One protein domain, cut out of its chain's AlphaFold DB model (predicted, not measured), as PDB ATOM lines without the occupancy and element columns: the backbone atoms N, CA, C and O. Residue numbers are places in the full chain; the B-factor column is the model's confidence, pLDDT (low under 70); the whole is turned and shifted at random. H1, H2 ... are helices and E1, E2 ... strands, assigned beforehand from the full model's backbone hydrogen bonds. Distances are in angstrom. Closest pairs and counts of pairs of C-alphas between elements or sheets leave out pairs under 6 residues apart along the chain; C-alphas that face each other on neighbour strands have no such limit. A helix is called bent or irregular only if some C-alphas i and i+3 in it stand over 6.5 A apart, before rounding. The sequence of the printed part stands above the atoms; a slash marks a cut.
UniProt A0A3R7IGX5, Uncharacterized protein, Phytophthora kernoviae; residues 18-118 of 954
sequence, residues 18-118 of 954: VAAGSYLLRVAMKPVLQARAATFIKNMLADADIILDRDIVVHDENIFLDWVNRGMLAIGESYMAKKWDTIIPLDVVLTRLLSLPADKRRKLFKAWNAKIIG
ATOM      1  N   VAL A  18     417.259 283.346 212.401       62.97
ATOM      2  CA  VAL A  18     415.797 283.161 212.371       62.97
ATOM      3  C   VAL A  18     415.075 284.505 212.239       62.97
ATOM      4  O   VAL A  18     414.107 284.610 211.483       62.97
ATOM      5  N   ALA A  19     415.555 285.557 212.910       55.34
ATOM      6  CA  ALA A  19     415.002 286.905 212.783       55.34
ATOM      7  C   ALA A  19     415.235 287.495 211.381       55.34
ATOM      8  O   ALA A  19     414.296 288.023 210.782       55.34
ATOM      9  N   ALA A  20     416.440 287.346 210.822       58.25
ATOM     10  CA  ALA A  20     416.779 287.783 209.469       58.25
ATOM     11  C   ALA A  20     416.018 286.979 208.401       58.25
ATOM     12  O   ALA A  20     415.454 287.569 207.482       58.25
ATOM     13  N   GLY A  21     415.909 285.657 208.559       62.53
ATOM     14  CA  GLY A  21     415.111 284.792 207.686       62.53
ATOM     15  C   GLY A  21     413.617 285.120 207.742       62.53
ATOM     16  O   GLY A  21     412.973 285.248 206.703       62.53
ATOM     17  N   SER A  22     413.063 285.361 208.936       66.31
ATOM     18  CA  SER A  22     411.677 285.823 209.088       66.31
ATOM     19  C   SER A  22     411.462 287.219 208.502       66.31
ATOM     20  O   SER A  22     410.367 287.491 208.009       66.31
ATOM     21  N   TYR A  23     412.449 288.113 208.582       68.31
ATOM     22  CA  TYR A  23     412.376 289.449 207.997       68.31
ATOM     23  C   TYR A  23     412.399 289.377 206.467       68.31
ATOM     24  O   TYR A  23     411.497 289.911 205.826       68.31
ATOM     25  N   LEU A  24     413.344 288.633 205.887       69.25
ATOM     26  CA  LEU A  24     413.438 288.403 204.444       69.25
ATOM     27  C   LEU A  24     412.181 287.719 203.894       69.25
ATOM     28  O   LEU A  24     411.652 288.158 202.876       69.25
ATOM     29  N   LEU A  25     411.634 286.724 204.601       69.62
ATOM     30  CA  LEU A  25     410.373 286.079 204.229       69.62
ATOM     31  C   LEU A  25     409.191 287.060 204.285       69.62
ATOM     32  O   LEU A  25     408.358 287.063 203.384       69.62
ATOM     33  N   ARG A  26     409.109 287.928 205.306       68.88
ATOM     34  CA  ARG A  26     408.062 288.967 205.391       68.88
ATOM     35  C   ARG A  26     408.188 290.006 204.280       68.88
ATOM     36  O   ARG A  26     407.163 290.427 203.753       68.88
ATOM     37  N   VAL A  27     409.409 290.403 203.928       72.94
ATOM     38  CA  VAL A  27     409.680 291.335 202.824       72.94
ATOM     39  C   VAL A  27     409.304 290.692 201.485       72.94
ATOM     40  O   VAL A  27     408.567 291.304 200.717       72.94
ATOM     41  N   ALA A  28     409.705 289.440 201.248       75.69
ATOM     42  CA  ALA A  28     409.378 288.691 200.033       75.69
ATOM     43  C   ALA A  28     407.870 288.405 199.892       75.69
ATOM     44  O   ALA A  28     407.320 288.476 198.797       75.69
ATOM     45  N   MET A  29     407.177 288.130 201.001       81.50
ATOM     46  CA  MET A  29     405.732 287.865 201.017       81.50
ATOM     47  C   MET A  29     404.874 289.137 200.986       81.50
ATOM     48  O   MET A  29     403.664 289.041 200.774       81.50
ATOM     49  N   LYS A  30     405.456 290.324 201.206       80.38
ATOM     50  CA  LYS A  30     404.711 291.586 201.326       80.38
ATOM     51  C   LYS A  30     403.811 291.873 200.111       80.38
ATOM     52  O   LYS A  30     402.634 292.135 200.356       80.38
ATOM     53  N   PRO A  31     404.262 291.742 198.845       83.19
ATOM     54  CA  PRO A  31     403.401 291.987 197.682       83.19
ATOM     55  C   PRO A  31     402.213 291.015 197.608       83.19
ATOM     56  O   PRO A  31     401.085 291.414 197.329       83.19
ATOM     57  N   VAL A  32     402.439 289.738 197.943       84.25
ATOM     58  CA  VAL A  32     401.388 288.704 197.970       84.25
ATOM     59  C   VAL A  32     400.354 289.001 199.057       84.25
ATOM     60  O   VAL A  32     399.149 288.866 198.836       84.25
ATOM     61  N   LEU A  33     400.809 289.421 200.240       83.44
ATOM     62  CA  LEU A  33     399.932 289.812 201.343       83.44
ATOM     63  C   LEU A  33     399.134 291.077 201.011       83.44
ATOM     64  O   LEU A  33     397.949 291.128 201.330       83.44
ATOM     65  N   GLN A  34     399.750 292.058 200.346       85.94
ATOM     66  CA  GLN A  34     399.076 293.274 199.882       85.94
ATOM     67  C   GLN A  34     397.972 292.955 198.871       85.94
ATOM     68  O   GLN A  34     396.842 293.390 199.070       85.94
ATOM     69  N   ALA A  35     398.254 292.126 197.861       85.44
ATOM     70  CA  ALA A  35     397.255 291.717 196.874       85.44
ATOM     71  C   ALA A  35     396.071 290.980 197.526       85.44
ATOM     72  O   ALA A  35     394.912 291.318 197.288       85.44
ATOM     73  N   ARG A  36     396.348 290.024 198.426       86.44
ATOM     74  CA  ARG A  36     395.297 289.306 199.171       86.44
ATOM     75  C   ARG A  36     394.473 290.235 200.062       86.44
ATOM     76  O   ARG A  36     393.256 290.076 200.138       86.44
ATOM     77  N   ALA A  37     395.121 291.184 200.737       87.62
ATOM     78  CA  ALA A  37     394.439 292.168 201.568       87.62
ATOM     79  C   ALA A  37     393.543 293.086 200.728       87.62
ATOM     80  O   ALA A  37     392.395 293.306 201.106       87.62
ATOM     81  N   ALA A  38     394.024 293.547 199.570       89.75
ATOM     82  CA  ALA A  38     393.245 294.354 198.639       89.75
ATOM     83  C   ALA A  38     391.985 293.611 198.169       89.75
ATOM     84  O   ALA A  38     390.889 294.148 198.298       89.75
ATOM     85  N   THR A  39     392.101 292.355 197.717       90.00
ATOM     86  CA  THR A  39     390.932 291.541 197.330       90.00
ATOM     87  C   THR A  39     389.949 291.374 198.489       90.00
ATOM     88  O   THR A  39     388.745 291.551 198.317       90.00
ATOM     89  N   PHE A  40     390.451 291.060 199.686       88.50
ATOM     90  CA  PHE A  40     389.605 290.870 200.862       88.50
ATOM     91  C   PHE A  40     388.838 292.147 201.239       88.50
ATOM     92  O   PHE A  40     387.633 292.082 201.482       88.50
ATOM     93  N   ILE A  41     389.516 293.298 201.272       90.25
ATOM     94  CA  ILE A  41     388.893 294.581 201.607       90.25
ATOM     95  C   ILE A  41     387.918 295.018 200.514       90.25
ATOM     96  O   ILE A  41     386.808 295.410 200.852       90.25
ATOM     97  N   LYS A  42     388.273 294.896 199.227       91.69
ATOM     98  CA  LYS A  42     387.372 295.231 198.109       91.69
ATOM     99  C   LYS A  42     386.075 294.418 198.167       91.69
ATOM    100  O   LYS A  42     384.999 294.993 198.051       91.69
ATOM    101  N   ASN A  43     386.158 293.118 198.464       90.31
ATOM    102  CA  ASN A  43     384.969 292.281 198.659       90.31
ATOM    103  C   ASN A  43     384.144 292.724 199.876       90.31
ATOM    104  O   ASN A  43     382.928 292.831 199.783       90.31
ATOM    105  N   MET A  44     384.797 293.029 201.001       89.94
ATOM    106  CA  MET A  44     384.116 293.504 202.210       89.94
ATOM    107  C   MET A  44     383.433 294.866 202.007       89.94
ATOM    108  O   MET A  44     382.365 295.096 202.570       89.94
ATOM    109  N   LEU A  45     384.038 295.762 201.224       92.75
ATOM    110  CA  LEU A  45     383.430 297.030 200.821       92.75
ATOM    111  C   LEU A  45     382.212 296.775 199.928       92.75
ATOM    112  O   LEU A  45     381.143 297.300 200.217       92.75
ATOM    113  N   ALA A  46     382.327 295.894 198.929       92.06
ATOM    114  CA  ALA A  46     381.205 295.516 198.073       92.06
ATOM    115  C   ALA A  46     380.044 294.885 198.866       92.06
ATOM    116  O   ALA A  46     378.887 295.225 198.638       92.06
ATOM    117  N   ASP A  47     380.340 294.036 199.857       91.56
ATOM    118  CA  ASP A  47     379.342 293.468 200.776       91.56
ATOM    119  C   ASP A  47     378.607 294.533 201.607       91.56
ATOM    120  O   ASP A  47     377.488 294.304 202.065       91.56
ATOM    121  N   ALA A  48     379.256 295.673 201.847       92.38
ATOM    122  CA  ALA A  48     378.684 296.822 202.535       92.38
ATOM    123  C   ALA A  48     377.992 297.802 201.566       92.38
ATOM    124  O   ALA A  48     377.571 298.867 202.010       92.38
ATOM    125  N   ASP A  49     377.896 297.474 200.271       94.56
ATOM    126  CA  ASP A  49     377.489 298.390 199.195       94.56
ATOM    127  C   ASP A  49     378.337 299.676 199.184       94.56
ATOM    128  O   ASP A  49     377.837 300.799 199.161       94.56
ATOM    129  N   ILE A  50     379.658 299.514 199.272       95.44
ATOM    130  CA  ILE A  50     380.642 300.587 199.127       95.44
ATOM    131  C   ILE A  50     381.503 300.268 197.907       95.44
ATOM    132  O   ILE A  50     382.235 299.276 197.888       95.44
ATOM    133  N   ILE A  51     381.424 301.118 196.888       94.12
ATOM    134  CA  ILE A  51     382.144 300.964 195.623       94.12
ATOM    135  C   ILE A  51     383.256 302.017 195.536       94.12
ATOM    136  O   ILE A  51     383.028 303.206 195.766       94.12
ATOM    137  N   LEU A  52     384.469 301.566 195.203       92.94
ATOM    138  CA  LEU A  52     385.617 302.438 194.933       92.94
ATOM    139  C   LEU A  52     385.314 303.366 193.748       92.94
ATOM    140  O   LEU A  52     384.654 302.955 192.798       92.94
ATOM    141  N   ASP A  53     385.757 304.616 193.838       91.62
ATOM    142  CA  ASP A  53     385.560 305.694 192.858       91.62
ATOM    143  C   ASP A  53     384.096 306.136 192.644       91.62
ATOM    144  O   ASP A  53     383.840 307.101 191.926       91.62
ATOM    145  N   ARG A  54     383.132 305.493 193.324       93.62
ATOM    146  CA  ARG A  54     381.728 305.934 193.435       93.62
ATOM    147  C   ARG A  54     381.419 306.518 194.810       93.62
ATOM    148  O   ARG A  54     380.844 307.596 194.903       93.62
ATOM    149  N   ASP A  55     381.786 305.796 195.868       96.00
ATOM    150  CA  ASP A  55     381.445 306.146 197.252       96.00
ATOM    151  C   ASP A  55     382.664 306.635 198.042       96.00
ATOM    152  O   ASP A  55     382.537 307.514 198.896       96.00
ATOM    153  N   ILE A  56     383.844 306.072 197.764       96.69
ATOM    154  CA  ILE A  56     385.126 306.453 198.370       96.69
ATOM    155  C   ILE A  56     386.228 306.492 197.308       96.69
ATOM    156  O   ILE A  56     386.194 305.708 196.363       96.69
ATOM    157  N   VAL A  57     387.233 307.341 197.505       96.50
ATOM    158  CA  VAL A  57     388.450 307.400 196.678       96.50
ATOM    159  C   VAL A  57     389.632 306.939 197.520       96.50
ATOM    160  O   VAL A  57     389.830 307.433 198.630       96.50
ATOM    161  N   VAL A  58     390.423 305.993 197.009       95.62
ATOM    162  CA  VAL A  58     391.632 305.490 197.683       95.62
ATOM    163  C   VAL A  58     392.865 305.990 196.941       95.62
ATOM    164  O   VAL A  58     393.124 305.577 195.817       95.62
ATOM    165  N   HIS A  59     393.649 306.848 197.595       94.44
ATOM    166  CA  HIS A  59     394.863 307.446 197.023       94.44
ATOM    167  C   HIS A  59     396.103 306.559 197.211       94.44
ATOM    168  O   HIS A  59     397.074 306.678 196.470       94.44
ATOM    169  N   ASP A  60     396.086 305.667 198.208       91.50
ATOM    170  CA  ASP A  60     397.185 304.747 198.535       91.50
ATOM    171  C   ASP A  60     396.638 303.342 198.841       91.50
ATOM    172  O   ASP A  60     396.230 303.061 199.968       91.50
ATOM    173  N   GLU A  61     396.650 302.424 197.867       87.75
ATOM    174  CA  GLU A  61     396.152 301.047 198.066       87.75
ATOM    175  C   GLU A  61     396.952 300.246 199.117       87.75
ATOM    176  O   GLU A  61     396.478 299.215 199.610       87.75
ATOM    177  N   ASN A  62     398.133 300.718 199.547       87.50
ATOM    178  CA  ASN A  62     398.889 300.049 200.610       87.50
ATOM    179  C   ASN A  62     398.147 300.058 201.957       87.50
ATOM    180  O   ASN A  62     398.472 299.247 202.832       87.50
ATOM    181  N   ILE A  63     397.134 300.918 202.126       93.00
ATOM    182  CA  ILE A  63     396.315 300.964 203.343       93.00
ATOM    183  C   ILE A  63     395.497 299.688 203.564       93.00
ATOM    184  O   ILE A  63     395.183 299.374 204.711       93.00
ATOM    185  N   PHE A  64     395.185 298.911 202.519       91.69
ATOM    186  CA  PHE A  64     394.342 297.720 202.663       91.69
ATOM    187  C   PHE A  64     394.979 296.650 203.552       91.69
ATOM    188  O   PHE A  64     394.287 296.014 204.349       91.69
ATOM    189  N   LEU A  65     396.303 296.484 203.482       88.25
ATOM    190  CA  LEU A  65     397.016 295.570 204.377       88.25
ATOM    191  C   LEU A  65     396.926 296.034 205.840       88.25
ATOM    192  O   LEU A  65     396.746 295.219 206.746       88.25
ATOM    193  N   ASP A  66     396.984 297.343 206.074       87.56
ATOM    194  CA  ASP A  66     396.841 297.925 207.406       87.56
ATOM    195  C   ASP A  66     395.415 297.796 207.948       87.56
ATOM    196  O   ASP A  66     395.239 297.467 209.125       87.56
ATOM    197  N   TRP A  67     394.403 297.984 207.098       89.62
ATOM    198  CA  TRP A  67     392.995 297.779 207.448       89.62
ATOM    199  C   TRP A  67     392.736 296.331 207.872       89.62
ATOM    200  O   TRP A  67     392.057 296.102 208.869       89.62
ATOM    201  N   VAL A  68     393.339 295.352 207.189       84.94
ATOM    202  CA  VAL A  68     393.258 293.937 207.593       84.94
ATOM    203  C   VAL A  68     393.918 293.689 208.954       84.94
ATOM    204  O   VAL A  68     393.387 292.930 209.764       84.94
ATOM    205  N   ASN A  69     395.061 294.320 209.233       81.56
ATOM    206  CA  ASN A  69     395.853 294.042 210.439       81.56
ATOM    207  C   ASN A  69     395.363 294.777 211.699       81.56
ATOM    208  O   ASN A  69     395.537 294.283 212.823       81.56
ATOM    209  N   ARG A  70     394.824 295.987 211.527       83.19
ATOM    210  CA  ARG A  70     394.500 296.923 212.617       83.19
ATOM    211  C   ARG A  70     393.045 297.403 212.592       83.19
ATOM    212  O   ARG A  70     392.632 298.092 213.525       83.19
ATOM    213  N   GLY A  71     392.260 297.017 211.586       87.00
ATOM    214  CA  GLY A  71     390.822 297.261 211.534       87.00
ATOM    215  C   GLY A  71     390.458 298.746 211.521       87.00
ATOM    216  O   GLY A  71     391.138 299.558 210.888       87.00
ATOM    217  N   MET A  72     389.417 299.107 212.279       87.06
ATOM    218  CA  MET A  72     388.918 300.488 212.396       87.06
ATOM    219  C   MET A  72     389.986 301.504 212.830       87.06
ATOM    220  O   MET A  72     389.902 302.666 212.445       87.06
ATOM    221  N   LEU A  73     391.020 301.081 213.573       88.69
ATOM    222  CA  LEU A  73     392.141 301.959 213.920       88.69
ATOM    223  C   LEU A  73     392.889 302.438 212.671       88.69
ATOM    224  O   LEU A  73     393.124 303.634 212.526       88.69
ATOM    225  N   ALA A  74     393.234 301.529 211.757       90.88
ATOM    226  CA  ALA A  74     393.919 301.901 210.523       90.88
ATOM    227  C   ALA A  74     392.999 302.636 209.543       90.88
ATOM    228  O   ALA A  74     393.467 303.533 208.848       90.88
ATOM    229  N   ILE A  75     391.704 302.303 209.505       93.19
ATOM    230  CA  ILE A  75     390.722 303.024 208.679       93.19
ATOM    231  C   ILE A  75     390.680 304.506 209.083       93.19
ATOM    232  O   ILE A  75     390.857 305.370 208.226       93.19
ATOM    233  N   GLY A  76     390.554 304.802 210.382       94.12
ATOM    234  CA  GLY A  76     390.567 306.179 210.881       94.12
ATOM    235  C   GLY A  76     391.916 306.886 210.706       94.12
ATOM    236  O   GLY A  76     391.958 308.018 210.239       94.12
ATOM    237  N   GLU A  77     393.041 306.226 211.003       94.75
ATOM    238  CA  GLU A  77     394.378 306.823 210.814       94.75
ATOM    239  C   GLU A  77     394.683 307.145 209.344       94.75
ATOM    240  O   GLU A  77     395.239 308.198 209.036       94.75
ATOM    241  N   SER A  78     394.304 306.256 208.423       95.75
ATOM    242  CA  SER A  78     394.480 306.489 206.986       95.75
ATOM    243  C   SER A  78     393.543 307.574 206.450       95.75
ATOM    244  O   SER A  78     393.944 308.297 205.540       95.75
ATOM    245  N   TYR A  79     392.360 307.753 207.053       96.94
ATOM    246  CA  TYR A  79     391.491 308.893 206.759       96.94
ATOM    247  C   TYR A  79     392.135 310.198 207.227       96.94
ATOM    248  O   TYR A  79     392.278 311.124 206.436       96.94
ATOM    249  N   MET A  80     392.610 310.267 208.474       96.12
ATOM    250  CA  MET A  80     393.314 311.441 209.012       96.12
ATOM    251  C   MET A  80     394.537 311.831 208.173       96.12
ATOM    252  O   MET A  80     394.795 313.014 207.982       96.12
ATOM    253  N   ALA A  81     395.262 310.836 207.650       95.19
ATOM    254  CA  ALA A  81     396.429 311.020 206.788       95.19
ATOM    255  C   ALA A  81     396.086 311.284 205.309       95.19
ATOM    256  O   ALA A  81     396.996 311.288 204.482       95.19
ATOM    257  N   LYS A  82     394.800 311.460 204.966       95.38
ATOM    258  CA  LYS A  82     394.319 311.746 203.601       95.38
ATOM    259  C   LYS A  82     394.759 310.700 202.568       95.38
ATOM    260  O   LYS A  82     395.007 311.003 201.409       95.38
ATOM    261  N   LYS A  83     394.875 309.439 202.996       96.19
ATOM    262  CA  LYS A  83     395.181 308.303 202.109       96.19
ATOM    263  C   LYS A  83     393.944 307.758 201.399       96.19
ATOM    264  O   LYS A  83     394.064 306.981 200.455       96.19
ATOM    265  N   TRP A  84     392.770 308.146 201.876       96.44
ATOM    266  CA  TRP A  84     391.486 307.930 201.235       96.44
ATOM    267  C   TRP A  84     390.514 309.027 201.681       96.44
ATOM    268  O   TRP A  84     390.668 309.594 202.769       96.44
ATOM    269  N   ASP A  85     389.524 309.304 200.842       96.38
ATOM    270  CA  ASP A  85     388.457 310.275 201.079       96.38
ATOM    271  C   ASP A  85     387.101 309.671 200.697       96.38
ATOM    272  O   ASP A  85     387.023 308.628 200.042       96.38
ATOM    273  N   THR A  86     386.018 310.320 201.117       96.62
ATOM    274  CA  THR A  86     384.653 309.902 200.789       96.62
ATOM    275  C   THR A  86     384.050 310.811 199.723       96.62
ATOM    276  O   THR A  86     384.256 312.022 199.738       96.62
ATOM    277  N   ILE A  87     383.302 310.220 198.792       96.19
ATOM    278  CA  ILE A  87     382.480 310.940 197.809       96.19
ATOM    279  C   ILE A  87     381.082 311.169 198.393       96.19
ATOM    280  O   ILE A  87     380.515 312.252 198.268       96.19
ATOM    281  N   ILE A  88     380.542 310.154 199.073       96.19
ATOM    282  CA  ILE A  88     379.314 310.262 199.873       96.19
ATOM    283  C   ILE A  88     379.649 310.679 201.320       96.19
ATOM    284  O   ILE A  88     380.818 310.629 201.708       96.19
ATOM    285  N   PRO A  89     378.665 311.075 202.154       96.50
ATOM    286  CA  PRO A  89     378.922 311.410 203.555       96.50
ATOM    287  C   PRO A  89     379.621 310.274 204.324       96.50
ATOM    288  O   PRO A  89     379.265 309.096 204.191       96.50
ATOM    289  N   LEU A  90     380.640 310.612 205.120       97.19
ATOM    290  CA  LEU A  90     381.495 309.629 205.792       97.19
ATOM    291  C   LEU A  90     380.715 308.804 206.824       97.19
ATOM    292  O   LEU A  90     380.929 307.597 206.941       97.19
ATOM    293  N   ASP A  91     379.773 309.413 207.536       96.19
ATOM    294  CA  ASP A  91     378.870 308.721 208.455       96.19
ATOM    295  C   ASP A  91     378.053 307.611 207.759       96.19
ATOM    296  O   ASP A  91     377.828 306.551 208.355       96.19
ATOM    297  N   VAL A  92     377.668 307.783 206.488       97.00
ATOM    298  CA  VAL A  92     376.986 306.750 205.683       97.00
ATOM    299  C   VAL A  92     377.927 305.585 205.378       97.00
ATOM    300  O   VAL A  92     377.559 304.427 205.606       97.00
ATOM    301  N   VAL A  93     379.158 305.872 204.938       96.69
ATOM    302  CA  VAL A  93     380.199 304.854 204.689       96.69
ATOM    303  C   VAL A  93     380.465 304.043 205.960       96.69
ATOM    304  O   VAL A  93     380.447 302.810 205.948       96.69
ATOM    305  N   LEU A  94     380.656 304.726 207.090       95.50
ATOM    306  CA  LEU A  94     380.918 304.089 208.378       95.50
ATOM    307  C   LEU A  94     379.703 303.286 208.871       95.50
ATOM    308  O   LEU A  94     379.880 302.181 209.382       95.50
ATOM    309  N   THR A  95     378.475 303.775 208.667       96.06
ATOM    310  CA  THR A  95     377.246 303.042 209.030       96.06
ATOM    311  C   THR A  95     377.147 301.731 208.252       96.06
ATOM    312  O   THR A  95     376.867 300.685 208.847       96.06
ATOM    313  N   ARG A  96     377.423 301.760 206.941       95.38
ATOM    314  CA  ARG A  96     377.448 300.570 206.076       95.38
ATOM    315  C   ARG A  96     378.477 299.545 206.560       95.38
ATOM    316  O   ARG A  96     378.130 298.385 206.777       95.38
ATOM    317  N   LEU A  97     379.702 299.985 206.861       92.44
ATOM    318  CA  LEU A  97     380.752 299.121 207.421       92.44
ATOM    319  C   LEU A  97     380.355 298.497 208.770       92.44
ATOM    320  O   LEU A  97     380.580 297.308 209.004       92.44
ATOM    321  N   LEU A  98     379.747 299.276 209.666       90.62
ATOM    322  CA  LEU A  98     379.319 298.813 210.993       90.62
ATOM    323  C   LEU A  98     378.084 297.895 210.951       90.62
ATOM    324  O   LEU A  98     377.859 297.117 211.889       90.62
ATOM    325  N   SER A  99     377.324 297.948 209.857       91.62
ATOM    326  CA  SER A  99     376.134 297.123 209.611       91.62
ATOM    327  C   SER A  99     376.448 295.777 208.951       91.62
ATOM    328  O   SER A  99     375.554 294.942 208.826       91.62
ATOM    329  N   LEU A 100     377.712 295.523 208.587       89.31
ATOM    330  CA  LEU A 100     378.137 294.232 208.048       89.31
ATOM    331  C   LEU A 100     377.771 293.057 208.985       89.31
ATOM    332  O   LEU A 100     377.790 293.205 210.218       89.31
ATOM    333  N   PRO A 101     377.520 291.855 208.423       82.25
ATOM    334  CA  PRO A 101     377.287 290.635 209.190       82.25
ATOM    335  C   PRO A 101     378.349 290.384 210.270       82.25
ATOM    336  O   PRO A 101     379.517 290.765 210.145       82.25
ATOM    337  N   ALA A 102     377.947 289.742 211.370       73.25
ATOM    338  CA  ALA A 102     378.745 289.675 212.596       73.25
ATOM    339  C   ALA A 102     380.128 289.009 212.430       73.25
ATOM    340  O   ALA A 102     381.060 289.358 213.160       73.25
ATOM    341  N   ASP A 103     380.274 288.065 211.505       75.38
ATOM    342  CA  ASP A 103     381.526 287.386 211.162       75.38
ATOM    343  C   ASP A 103     382.517 288.323 210.445       75.38
ATOM    344  O   ASP A 103     383.696 288.364 210.819       75.38
ATOM    345  N   LYS A 104     382.033 289.134 209.493       74.12
ATOM    346  CA  LYS A 104     382.818 290.154 208.778       74.12
ATOM    347  C   LYS A 104     383.139 291.335 209.693       74.12
ATOM    348  O   LYS A 104     384.304 291.704 209.841       74.12
ATOM    349  N   ARG A 105     382.151 291.830 210.443       74.31
ATOM    350  CA  ARG A 105     382.334 292.903 211.432       74.31
ATOM    351  C   ARG A 105     383.336 292.538 212.524       74.31
ATOM    352  O   ARG A 105     384.133 293.372 212.937       74.31
ATOM    353  N   ARG A 106     383.379 291.277 212.971       70.75
ATOM    354  CA  ARG A 106     384.393 290.825 213.940       70.75
ATOM    355  C   ARG A 106     385.821 291.015 213.417       70.75
ATOM    356  O   ARG A 106     386.720 291.205 214.229       70.75
ATOM    357  N   LYS A 107     386.041 290.963 212.100       69.69
ATOM    358  CA  LYS A 107     387.354 291.223 211.492       69.69
ATOM    359  C   LYS A 107     387.704 292.717 211.501       69.69
ATOM    360  O   LYS A 107     388.844 293.031 211.810       69.69
ATOM    361  N   LEU A 108     386.732 293.621 211.320       67.12
ATOM    362  CA  LEU A 108     386.928 295.082 211.438       67.12
ATOM    363  C   LEU A 108     387.400 295.536 212.829       67.12
ATOM    364  O   LEU A 108     388.086 296.549 212.952       67.12
ATOM    365  N   PHE A 109     387.049 294.788 213.877       62.28
ATOM    366  CA  PHE A 109     387.430 295.089 215.264       62.28
ATOM    367  C   PHE A 109     388.559 294.195 215.809       62.28
ATOM    368  O   PHE A 109     388.993 294.367 216.948       62.28
ATOM    369  N   LYS A 110     389.058 293.233 215.021       63.22
ATOM    370  CA  LYS A 110     390.197 292.389 215.401       63.22
ATOM    371  C   LYS A 110     391.498 293.060 214.972       63.22
ATOM    372  O   LYS A 110     391.937 292.896 213.843       63.22
ATOM    373  N   ALA A 111     392.158 293.739 215.902       58.84
ATOM    374  CA  ALA A 111     393.577 294.043 215.758       58.84
ATOM    375  C   ALA A 111     394.417 292.863 216.282       58.84
ATOM    376  O   ALA A 111     394.078 292.254 217.300       58.84
ATOM    377  N   TRP A 112     395.530 292.534 215.623       55.81
ATOM    378  CA  TRP A 112     396.475 291.491 216.070       55.81
ATOM    379  C   TRP A 112     396.952 291.659 217.532       55.81
ATOM    380  O   TRP A 112     397.207 290.673 218.225       55.81
ATOM    381  N   ASN A 113     396.990 292.896 218.038       56.44
ATOM    382  CA  ASN A 113     397.359 293.254 219.409       56.44
ATOM    383  C   ASN A 113     396.176 293.278 220.405       56.44
ATOM    384  O   ASN A 113     396.403 293.476 221.597       56.44
ATOM    385  N   ALA A 114     394.931 293.033 219.975       59.12
ATOM    386  CA  ALA A 114     393.755 293.055 220.854       59.12
ATOM    387  C   ALA A 114     393.848 292.019 221.991       59.12
ATOM    388  O   ALA A 114     393.371 292.263 223.096       59.12
ATOM    389  N   LYS A 115     394.527 290.884 221.758       58.59
ATOM    390  CA  LYS A 115     394.832 289.898 222.811       58.59
ATOM    391  C   LYS A 115     395.814 290.433 223.859       58.59
ATOM    392  O   LYS A 115     395.658 290.118 225.030       58.59
ATOM    393  N   ILE A 116     396.791 291.248 223.451       61.56
ATOM    394  CA  ILE A 116     397.785 291.858 224.349       61.56
ATOM    395  C   ILE A 116     397.122 292.950 225.192       61.56
ATOM    396  O   ILE A 116     397.270 292.958 226.409       61.56
ATOM    397  N   ILE A 117     396.323 293.817 224.560       62.81
ATOM    398  CA  ILE A 117     395.526 294.846 225.250       62.81
ATOM    399  C   ILE A 117     394.532 294.187 226.214       62.81
ATOM    400  O   ILE A 117     394.391 294.620 227.354       62.81
ATOM    401  N   GLY A 118     393.891 293.095 225.790       60.34
ATOM    402  CA  GLY A 118     392.974 292.342 226.636       60.34
ATOM    403  C   GLY A 118     393.641 291.659 227.825       60.34
ATOM    404  O   GLY A 118     393.100 291.699 228.926       60.34
TER     405      GLY A 118
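AT A GLANCE: This is residues 18 to 118 of the 954 residues of an uncharacterized protein of Phytophthora kernoviae (UniProt A0A3R7IGX5). A small cluster of short helices is gathered round H2, which crosses the second arm of the long, bent helix H1 and folds back into a hairpin with H3; residues 18 to 29 of H1 stick out. Beside this cluster, which includes H5, lies a short ribbon of two antiparallel strands, E1 and E2, with H3 near E2 on one side and H4 following E2 in the chain, while H6 ends the printed part away from the other elements. The printed part has 101 residues, with six named helices and two named strands in the order H1 E1 H2 H3 E2 H4 H5 H6, and is mostly helix. It is compact, with a radius of gyration of the C-alphas of 14.6 A and spans of 47 by 31 by 23 A.

HOW THE PARTS SIT: H1, residues 18 to 47, was assigned as one helix by its hydrogen bonds but is bent, with C-alphas 28 and 31 7.2 A apart; its arms H1a, residues 18 to 28, and H1b, residues 31 to 47, stand at a steep tilt of 58 degrees. H1b touches H2, residues 63 to 70, about perpendicular at 85 degrees, closest at the C-alphas of Ala 37 and Leu 65, 5.1 A. H2 and H3, residues 72 to 80, form a helical hairpin, closest at the C-alphas of Trp 67 and Ala 74, 5.2 A. The hub H2 also touches H5, residues 102 to 108, closest at the C-alphas of Val 68 and Leu 108, 7.5 A. E1, residues 56 to 58, and E2, residues 84 to 86, are antiparallel, with N 57 and O 85 within hydrogen-bond range at 2.9 A. H4, residues 90 to 98, is close but not clearly touching H5, closest at the C-alphas of Leu 98 and Arg 105, 6.6 A. H6, residues 114 to 118, is apart from H5. Every O i to N i+4 pair is within hydrogen-bond range in H1a, H1b, H2, H3, H4 and H6; in H5, 2 of 3 are.

IN THESE COORDINATES: H1a begins at C-alpha 18, (415.797, 283.161, 212.371), and is 15.0 A long; H1b is 24.3 A, H3 12.3 A and H4 12.2 A. H6 ends at C-alpha 118, (392.974, 292.342, 226.636).

THE WHOLE: Without residues 18 to 29 the body spans 36 by 29 by 23 A. The printed part has no cut and no long link. Residues 18 to 26 and 107 to 118 have pLDDT under 70.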